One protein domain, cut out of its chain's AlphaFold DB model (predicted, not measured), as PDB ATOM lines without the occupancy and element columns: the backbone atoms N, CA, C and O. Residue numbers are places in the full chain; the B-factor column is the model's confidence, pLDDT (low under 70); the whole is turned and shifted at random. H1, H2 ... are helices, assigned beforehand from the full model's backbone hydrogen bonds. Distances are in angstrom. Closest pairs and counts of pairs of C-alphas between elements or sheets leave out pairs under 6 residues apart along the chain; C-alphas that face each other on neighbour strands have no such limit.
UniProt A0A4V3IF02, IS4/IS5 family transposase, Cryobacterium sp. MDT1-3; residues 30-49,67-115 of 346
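This is residues 30 to 49 and 67 to 115 of the 346 residues of the protein "IS4/IS5 family transposase" of Cryobacterium sp. MDT1-3 (UniProt A0A4V3IF02). What does the model look like? One very long helix, H2, makes most of the length of a rod, and a shorter helix, H1, lies side by side with part of it, running opposite ways; residues 107 to 115 form a tail after H2. What is the make-up? The 69 printed residues hold two named helices, H1 then H2, and no named strand: all helix. The whole is extended, with a radius of gyration of the C-alphas of 19.8 A and spans of 64 by 18 by 13 A.

Where is the longest helix? H2, residues 67 to 106, is 58.1 A long, from C-alpha 67 at (75.887, -47.337, 126.664) to C-alpha 106 at (23.695, -36.871, 150.006). Where is the other? H1, residues 30 to 49, is 28.6 A long and begins at C-alpha 30 at (47.041, -37.900, 130.222).

How does H1 stand to H2? They touch, H2 with residues 72 to 89 alone; the closest C-alphas, of Ile 37 and Ile 79, are 5.5 A apart. They run opposite ways at a shallow tilt of 24 degrees. Which part stands free? Residues 91 to 98 of H2 do. Are the backbones well formed? In H1 and H2 every O i to N i+4 pair is within hydrogen-bond range.

How far does it reach? The two C-alphas farthest apart, of Arg 49 and Leu 115, are 65.1 A apart. Is there a cut? Residues 50 to 66 are not printed, and C-alphas 49 and 67 are 16.7 A apart across it. Is confidence low anywhere? No printed residue is under 70.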
ATOM      1  N   PRO A  30      46.832 -36.451 130.351       78.81
ATOM      2  CA  PRO A  30      47.041 -37.900 130.222       78.81
ATOM      3  C   PRO A  30      47.408 -38.348 128.798       78.81
ATOM      4  O   PRO A  30      48.299 -39.175 128.607       78.81
ATOM      5  N   VAL A  31      46.805 -37.717 127.786       79.31
ATOM      6  CA  VAL A  31      47.087 -37.953 126.358       79.31
ATOM      7  C   VAL A  31      48.538 -37.649 125.960       79.31
ATOM      8  O   VAL A  31      49.123 -38.358 125.136       79.31
ATOM      9  N   ASP A  32      49.166 -36.651 126.583       85.75
ATOM     10  CA  ASP A  32      50.563 -36.285 126.328       85.75
ATOM     11  C   ASP A  32      51.529 -37.270 127.002       85.75
ATOM     12  O   ASP A  32      52.606 -37.578 126.474       85.75
ATOM     13  N   VAL A  33      51.135 -37.809 128.160       86.12
ATOM     14  CA  VAL A  33      51.880 -38.848 128.884       86.12
ATOM     15  C   VAL A  33      51.840 -40.173 128.116       86.12
ATOM     16  O   VAL A  33      52.888 -40.792 127.900       86.12
ATOM     17  N   GLU A  34      50.671 -40.574 127.615       87.94
ATOM     18  CA  GLU A  34      50.514 -41.751 126.750       87.94
ATOM     19  C   GLU A  34      51.326 -41.631 125.458       87.94
ATOM     20  O   GLU A  34      52.013 -42.580 125.051       87.94
ATOM     21  N   TRP A  35      51.316 -40.452 124.828       91.88
ATOM     22  CA  TRP A  35      52.129 -40.194 123.645       91.88
ATOM     23  C   TRP A  35      53.625 -40.366 123.935       91.88
ATOM     24  O   TRP A  35      54.319 -41.038 123.162       91.88
ATOM     25  N   LYS A  36      54.125 -39.834 125.062       88.38
ATOM     26  CA  LYS A  36      55.531 -39.985 125.486       88.38
ATOM     27  C   LYS A  36      55.892 -41.448 125.742       88.38
ATOM     28  O   LYS A  36      56.935 -41.900 125.266       88.38
ATOM     29  N   ILE A  37      55.024 -42.213 126.409       89.25
ATOM     30  CA  ILE A  37      55.219 -43.659 126.612       89.25
ATOM     31  C   ILE A  37      55.331 -44.374 125.261       89.25
ATOM     32  O   ILE A  37      56.260 -45.161 125.049       89.25
ATOM     33  N   ARG A  38      54.428 -44.085 124.317       91.50
ATOM     34  CA  ARG A  38      54.445 -44.677 122.971       91.50
ATOM     35  C   ARG A  38      55.709 -44.301 122.200       91.50
ATOM     36  O   ARG A  38      56.293 -45.155 121.529       91.50
ATOM     37  N   HIS A  39      56.144 -43.047 122.304       91.88
ATOM     38  CA  HIS A  39      57.347 -42.543 121.649       91.88
ATOM     39  C   HIS A  39      58.613 -43.234 122.176       91.88
ATOM     40  O   HIS A  39      59.388 -43.780 121.389       91.88
ATOM     41  N   LEU A  40      58.787 -43.295 123.500       89.44
ATOM     42  CA  LEU A  40      59.924 -43.968 124.137       89.44
ATOM     43  C   LEU A  40      59.937 -45.470 123.825       89.44
ATOM     44  O   LEU A  40      60.971 -46.008 123.437       89.44
ATOM     45  N   THR A  41      58.776 -46.127 123.882       89.56
ATOM     46  CA  THR A  41      58.637 -47.553 123.540       89.56
ATOM     47  C   THR A  41      59.005 -47.823 122.077       89.56
ATOM     48  O   THR A  41      59.705 -48.786 121.770       89.56
ATOM     49  N   SER A  42      58.578 -46.954 121.154       88.38
ATOM     50  CA  SER A  42      58.928 -47.055 119.729       88.38
ATOM     51  C   SER A  42      60.420 -46.814 119.487       88.38
ATOM     52  O   SER A  42      61.018 -47.466 118.633       88.38
ATOM     53  N   SER A  43      61.033 -45.910 120.258       87.69
ATOM     54  CA  SER A  43      62.473 -45.633 120.227       87.69
ATOM     55  C   SER A  43      63.308 -46.829 120.701       87.69
ATOM     56  O   SER A  43      64.359 -47.095 120.116       87.69
ATOM     57  N   ILE A  44      62.839 -47.564 121.718       86.38
ATOM     58  CA  ILE A  44      63.457 -48.815 122.189       86.38
ATOM     59  C   ILE A  44      63.324 -49.904 121.114       86.38
ATOM     60  O   ILE A  44      64.337 -50.420 120.650       86.38
ATOM     61  N   ARG A  45      62.107 -50.160 120.609       84.50
ATOM     62  CA  ARG A  45      61.851 -51.181 119.568       84.50
ATOM     63  C   ARG A  45      62.626 -50.947 118.273       84.50
ATOM     64  O   ARG A  45      63.075 -51.897 117.637       84.50
ATOM     65  N   ARG A  46      62.761 -49.686 117.839       82.12
ATOM     66  CA  ARG A  46      63.563 -49.339 116.653       82.12
ATOM     67  C   ARG A  46      65.030 -49.720 116.868       82.12
ATOM     68  O   ARG A  46      65.657 -50.173 115.921       82.12
ATOM     69  N   ARG A  47      65.542 -49.565 118.092       78.06
ATOM     70  CA  ARG A  47      66.920 -49.907 118.460       78.06
ATOM     71  C   ARG A  47      67.160 -51.405 118.578       78.06
ATOM     72  O   ARG A  47      68.158 -51.884 118.059       78.06
ATOM     73  N   GLU A  48      66.246 -52.139 119.202       74.62
ATOM     74  CA  GLU A  48      66.301 -53.609 119.245       74.62
ATOM     75  C   GLU A  48      66.338 -54.179 117.822       74.62
ATOM     76  O   GLU A  48      67.223 -54.954 117.479       74.62
ATOM     77  N   ARG A  49      65.486 -53.662 116.926       72.12
ATOM     78  CA  ARG A  49      65.486 -54.055 115.511       72.12
ATOM     79  C   ARG A  49      66.807 -53.767 114.792       72.12
ATOM     80  O   ARG A  49      67.160 -54.520 113.899       72.12
ATOM     81  N   VAL A  67      76.526 -48.655 126.829       80.75
ATOM     82  CA  VAL A  67      75.887 -47.337 126.664       80.75
ATOM     83  C   VAL A  67      74.455 -47.498 126.151       80.75
ATOM     84  O   VAL A  67      73.535 -46.836 126.638       80.75
ATOM     85  N   VAL A  68      74.239 -48.426 125.214       78.38
ATOM     86  CA  VAL A  68      72.903 -48.750 124.691       78.38
ATOM     87  C   VAL A  68      72.016 -49.352 125.784       78.38
ATOM     88  O   VAL A  68      70.855 -48.948 125.919       78.38
ATOM     89  N   ALA A  69      72.561 -50.257 126.601       80.38
ATOM     90  CA  ALA A  69      71.870 -50.850 127.743       80.38
ATOM     91  C   ALA A  69      71.502 -49.795 128.799       80.38
ATOM     92  O   ALA A  69      70.343 -49.725 129.208       80.38
ATOM     93  N   ALA A  70      72.437 -48.913 129.171       85.25
ATOM     94  CA  ALA A  70      72.189 -47.836 130.132       85.25
ATOM     95  C   ALA A  70      71.093 -46.862 129.656       85.25
ATOM     96  O   ALA A  70      70.184 -46.522 130.414       85.25
ATOM     97  N   ARG A  71      71.118 -46.461 128.377       86.00
ATOM     98  CA  ARG A  71      70.087 -45.588 127.786       86.00
ATOM     99  C   ARG A  71      68.717 -46.268 127.739       86.00
ATOM    100  O   ARG A  71      67.703 -45.622 127.987       86.00
ATOM    101  N   THR A  72      68.676 -47.563 127.428       85.19
ATOM    102  CA  THR A  72      67.429 -48.348 127.394       85.19
ATOM    103  C   THR A  72      66.848 -48.516 128.795       85.19
ATOM    104  O   THR A  72      65.658 -48.279 128.984       85.19
ATOM    105  N   ALA A  73      67.684 -48.810 129.794       86.44
ATOM    106  CA  ALA A  73      67.278 -48.858 131.197       86.44
ATOM    107  C   ALA A  73      66.706 -47.510 131.674       86.44
ATOM    108  O   ALA A  73      65.639 -47.485 132.284       86.44
ATOM    109  N   ALA A  74      67.347 -46.388 131.326       88.81
ATOM    110  CA  ALA A  74      66.845 -45.052 131.654       88.81
ATOM    111  C   ALA A  74      65.479 -44.757 131.008       88.81
ATOM    112  O   ALA A  74      64.589 -44.200 131.649       88.81
ATOM    113  N   GLN A  75      65.269 -45.166 129.754       89.38
ATOM    114  CA  GLN A  75      63.978 -44.988 129.083       89.38
ATOM    115  C   GLN A  75      62.887 -45.909 129.629       89.38
ATOM    116  O   GLN A  75      61.740 -45.481 129.721       89.38
ATOM    117  N   LEU A  76      63.220 -47.145 130.011       90.75
ATOM    118  CA  LEU A  76      62.289 -48.047 130.690       90.75
ATOM    119  C   LEU A  76      61.887 -47.502 132.065       90.75
ATOM    120  O   LEU A  76      60.704 -47.534 132.396       90.75
ATOM    121  N   ALA A  77      62.835 -46.941 132.823       91.19
ATOM    122  CA  ALA A  77      62.546 -46.257 134.081       91.19
ATOM    123  C   ALA A  77      61.620 -45.047 133.864       91.19
ATOM    124  O   ALA A  77      60.615 -44.912 134.558       91.19
ATOM    125  N   GLY A  78      61.880 -44.233 132.833       90.88
ATOM    126  CA  GLY A  78      61.000 -43.122 132.453       90.88
ATOM    127  C   GLY A  78      59.598 -43.577 132.026       90.88
ATOM    128  O   GLY A  78      58.605 -42.975 132.419       90.88
ATOM    129  N   ILE A  79      59.478 -44.675 131.269       90.25
ATOM    130  CA  ILE A  79      58.175 -45.273 130.929       90.25
ATOM    131  C   ILE A  79      57.446 -45.751 132.191       90.25
ATOM    132  O   ILE A  79      56.237 -45.552 132.295       90.25
ATOM    133  N   ALA A  80      58.150 -46.379 133.138       90.94
ATOM    134  CA  ALA A  80      57.563 -46.837 134.393       90.94
ATOM    135  C   ALA A  80      57.023 -45.661 135.222       90.94
ATOM    136  O   ALA A  80      55.884 -45.720 135.677       90.94
ATOM    137  N   GLU A  81      57.780 -44.569 135.340       92.56
ATOM    138  CA  GLU A  81      57.331 -43.351 136.020       92.56
ATOM    139  C   GLU A  81      56.081 -42.747 135.356       92.56
ATOM    140  O   GLU A  81      55.092 -42.453 136.031       92.56
ATOM    141  N   LEU A  82      56.084 -42.618 134.024       91.31
ATOM    142  CA  LEU A  82      54.940 -42.094 133.272       91.31
ATOM    143  C   LEU A  82      53.694 -42.984 133.424       91.31
ATOM    144  O   LEU A  82      52.582 -42.473 133.528       91.31
ATOM    145  N   ARG A  83      53.864 -44.311 133.482       91.06
ATOM    146  CA  ARG A  83      52.765 -45.253 133.751       91.06
ATOM    147  C   ARG A  83      52.208 -45.100 135.161       91.06
ATOM    148  O   ARG A  83      50.992 -45.082 135.319       91.06
ATOM    149  N   THR A  84      53.069 -44.953 136.168       91.69
ATOM    150  CA  THR A  84      52.639 -44.666 137.544       91.69
ATOM    151  C   THR A  84      51.844 -43.364 137.599       91.69
ATOM    152  O   THR A  84      50.802 -43.307 138.241       91.69
ATOM    153  N   ARG A  85      52.281 -42.336 136.865       89.12
ATOM    154  CA  ARG A  85      51.581 -41.050 136.784       89.12
ATOM    155  C   ARG A  85      50.184 -41.175 136.175       89.12
ATOM    156  O   ARG A  85      49.242 -40.615 136.723       89.12
ATOM    157  N   LEU A  86      50.038 -41.941 135.090       90.75
ATOM    158  CA  LEU A  86      48.726 -42.241 134.505       90.75
ATOM    159  C   LEU A  86      47.822 -42.987 135.487       90.75
ATOM    160  O   LEU A  86      46.661 -42.623 135.632       90.75
ATOM    161  N   ALA A  87      48.356 -43.990 136.187       90.19
ATOM    162  CA  ALA A  87      47.591 -44.745 137.174       90.19
ATOM    163  C   ALA A  87      47.101 -43.853 138.326       90.19
ATOM    164  O   ALA A  87      45.935 -43.927 138.699       90.19
ATOM    165  N   VAL A  88      47.957 -42.968 138.849       92.19
ATOM    166  CA  VAL A  88      47.565 -41.990 139.878       92.19
ATOM    167  C   VAL A  88      46.513 -41.018 139.343       92.19
ATOM    168  O   VAL A  88      45.527 -40.766 140.025       92.19
ATOM    169  N   SER A  89      46.675 -40.510 138.118       91.06
ATOM    170  CA  SER A  89      45.691 -39.611 137.499       91.06
ATOM    171  C   SER A  89      44.327 -40.276 137.312       91.06
ATOM    172  O   SER A  89      43.315 -39.619 137.520       91.06
ATOM    173  N   ALA A  90      44.294 -41.551 136.919       91.19
ATOM    174  CA  ALA A  90      43.053 -42.305 136.785       91.19
ATOM    175  C   ALA A  90      42.377 -42.510 138.148       91.19
ATOM    176  O   ALA A  90      41.189 -42.249 138.275       91.19
ATOM    177  N   LEU A  91      43.145 -42.879 139.181       93.06
ATOM    178  CA  LEU A  91      42.621 -43.026 140.543       93.06
ATOM    179  C   LEU A  91      42.047 -41.717 141.103       93.06
ATOM    180  O   LEU A  91      41.035 -41.757 141.793       93.06
ATOM    181  N   LEU A  92      42.679 -40.574 140.818       94.44
ATOM    182  CA  LEU A  92      42.163 -39.264 141.226       94.44
ATOM    183  C   LEU A  92      40.877 -38.902 140.478       94.44
ATOM    184  O   LEU A  92      39.930 -38.460 141.109       94.44
ATOM    185  N   ALA A  93      40.808 -39.150 139.166       93.19
ATOM    186  CA  ALA A  93      39.592 -38.905 138.391       93.19
ATOM    187  C   ALA A  93      38.422 -39.803 138.834       93.19
ATOM    188  O   ALA A  93      37.285 -39.342 138.904       93.19
ATOM    189  N   ASP A  94      38.698 -41.070 139.157       93.44
ATOM    190  CA  ASP A  94      37.703 -41.982 139.723       93.44
ATOM    191  C   ASP A  94      37.235 -41.502 141.107       93.44
ATOM    192  O   ASP A  94      36.042 -41.560 141.397       93.44
ATOM    193  N   ALA A  95      38.152 -41.006 141.948       93.00
ATOM    194  CA  ALA A  95      37.812 -40.432 143.250       93.00
ATOM    195  C   ALA A  95      36.942 -39.174 143.107       93.00
ATOM    196  O   ALA A  95      35.889 -39.115 143.730       93.00
ATOM    197  N   ASP A  96      37.313 -38.236 142.229       93.25
ATOM    198  CA  ASP A  96      36.529 -37.027 141.950       93.25
ATOM    199  C   ASP A  96      35.115 -37.385 141.451       93.25
ATOM    200  O   ASP A  96      34.124 -36.800 141.885       93.25
ATOM    201  N   ALA A  97      34.993 -38.392 140.577       94.56
ATOM    202  CA  ALA A  97      33.698 -38.849 140.076       94.56
ATOM    203  C   ALA A  97      32.827 -39.503 141.165       94.56
ATOM    204  O   ALA A  97      31.598 -39.374 141.130       94.56
ATOM    205  N   ILE A  98      33.440 -40.222 142.112       91.31
ATOM    206  CA  ILE A  98      32.741 -40.778 143.278       91.31
ATOM    207  C   ILE A  98      32.291 -39.645 144.201       91.31
ATOM    208  O   ILE A  98      31.115 -39.618 144.558       91.31
ATOM    209  N   ASP A  99      33.175 -38.699 144.520       90.06
ATOM    210  CA  ASP A  99      32.875 -37.545 145.372       90.06
ATOM    211  C   ASP A  99      31.719 -36.715 144.784       90.06
ATOM    212  O   ASP A  99      30.743 -36.439 145.482       90.06
ATOM    213  N   ASP A 100      31.742 -36.415 143.479       92.00
ATOM    214  CA  ASP A 100      30.656 -35.709 142.781       92.00
ATOM    215  C   ASP A 100      29.320 -36.477 142.848       92.00
ATOM    216  O   ASP A 100      28.245 -35.889 143.020       92.00
ATOM    217  N   ALA A 101      29.363 -37.806 142.711       91.56
ATOM    218  CA  ALA A 101      28.175 -38.652 142.790       91.56
ATOM    219  C   ALA A 101      27.612 -38.739 144.220       91.56
ATOM    220  O   ALA A 101      26.386 -38.754 144.401       91.56
ATOM    221  N   GLU A 102      28.475 -38.791 145.236       89.06
ATOM    222  CA  GLU A 102      28.091 -38.766 146.649       89.06
ATOM    223  C   GLU A 102      27.516 -37.401 147.042       89.06
ATOM    224  O   GLU A 102      26.421 -37.351 147.611       89.06
ATOM    225  N   ASP A 103      28.155 -36.300 146.642       92.00
ATOM    226  CA  ASP A 103      27.672 -34.934 146.860       92.00
ATOM    227  C   ASP A 103      26.309 -34.702 146.191       92.00
ATOM    228  O   ASP A 103      25.416 -34.089 146.787       92.00
ATOM    229  N   ALA A 104      26.091 -35.233 144.984       91.12
ATOM    230  CA  ALA A 104      24.791 -35.174 144.316       91.12
ATOM    231  C   ALA A 104      23.705 -35.970 145.065       91.12
ATOM    232  O   ALA A 104      22.531 -35.583 145.059       91.12
ATOM    233  N   ARG A 105      24.074 -37.084 145.708       88.81
ATOM    234  CA  ARG A 105      23.131 -37.985 146.386       88.81
ATOM    235  C   ARG A 105      22.805 -37.554 147.812       88.81
ATOM    236  O   ARG A 105      21.647 -37.627 148.222       88.81
ATOM    237  N   PHE A 106      23.812 -37.159 148.578       86.38
ATOM    238  CA  PHE A 106      23.695 -36.871 150.006       86.38
ATOM    239  C   PHE A 106      23.682 -35.365 150.289       86.38
ATOM    240  O   PHE A 106      23.099 -34.927 151.288       86.38
ATOM    241  N   GLY A 107      24.203 -34.566 149.359       88.19
ATOM    242  CA  GLY A 107      24.461 -33.141 149.500       88.19
ATOM    243  C   GLY A 107      25.910 -32.891 149.909       88.19
ATOM    244  O   GLY A 107      26.495 -33.692 150.628       88.19
ATOM    245  N   LYS A 108      26.447 -31.740 149.500       87.56
ATOM    246  CA  LYS A 108      27.823 -31.344 149.804       87.56
ATOM    247  C   LYS A 108      28.152 -31.428 151.298       87.56
ATOM    248  O   LYS A 108      27.335 -31.023 152.133       87.56
ATOM    249  N   ASP A 109      29.353 -31.916 151.603       84.94
ATOM    250  CA  ASP A 109      29.888 -32.105 152.960       84.94
ATOM    251  C   ASP A 109      29.094 -33.116 153.812       84.94
ATOM    252  O   ASP A 109      29.098 -33.042 155.048       84.94
ATOM    253  N   LYS A 110      28.398 -34.063 153.169       85.38
ATOM    254  CA  LYS A 110      27.678 -35.146 153.848       85.38
ATOM    255  C   LYS A 110      28.130 -36.503 153.337       85.38
ATOM    256  O   LYS A 110      28.084 -36.785 152.149       85.38
ATOM    257  N   ARG A 111      28.471 -37.376 154.274       80.69
ATOM    258  CA  ARG A 111      28.833 -38.774 154.038       80.69
ATOM    259  C   ARG A 111      27.620 -39.664 153.767       80.69
ATOM    260  O   ARG A 111      27.782 -40.808 153.362       80.69
ATOM    261  N   GLY A 112      26.407 -39.197 154.070       82.75
ATOM    262  CA  GLY A 112      25.177 -39.982 153.922       82.75
ATOM    263  C   GLY A 112      24.935 -40.995 155.046       82.75
ATOM    264  O   GLY A 112      23.875 -41.622 155.082       82.75
ATOM    265  N   ASP A 113      25.881 -41.135 155.979       82.94
ATOM    266  CA  ASP A 113      25.798 -41.983 157.172       82.94
ATOM    267  C   ASP A 113      25.571 -41.188 158.469       82.94
ATOM    268  O   ASP A 113      25.630 -41.741 159.574       82.94
ATOM    269  N   GLU A 114      25.312 -39.881 158.362       84.75
ATOM    270  CA  GLU A 114      25.076 -39.041 159.523       84.75
ATOM    271  C   GLU A 114      23.858 -39.506 160.316       84.75
ATOM    272  O   GLU A 114      22.780 -39.793 159.788       84.75
ATOM    273  N   LEU A 115      23.997 -39.481 161.640       84.50
ATOM    274  CA  LEU A 115      22.842 -39.633 162.506       84.50
ATOM    275  C   LEU A 115      21.882 -38.451 162.302       84.50
ATOM    276  O   LEU A 115      22.336 -37.303 162.258       84.50
TER     277      LEU A 115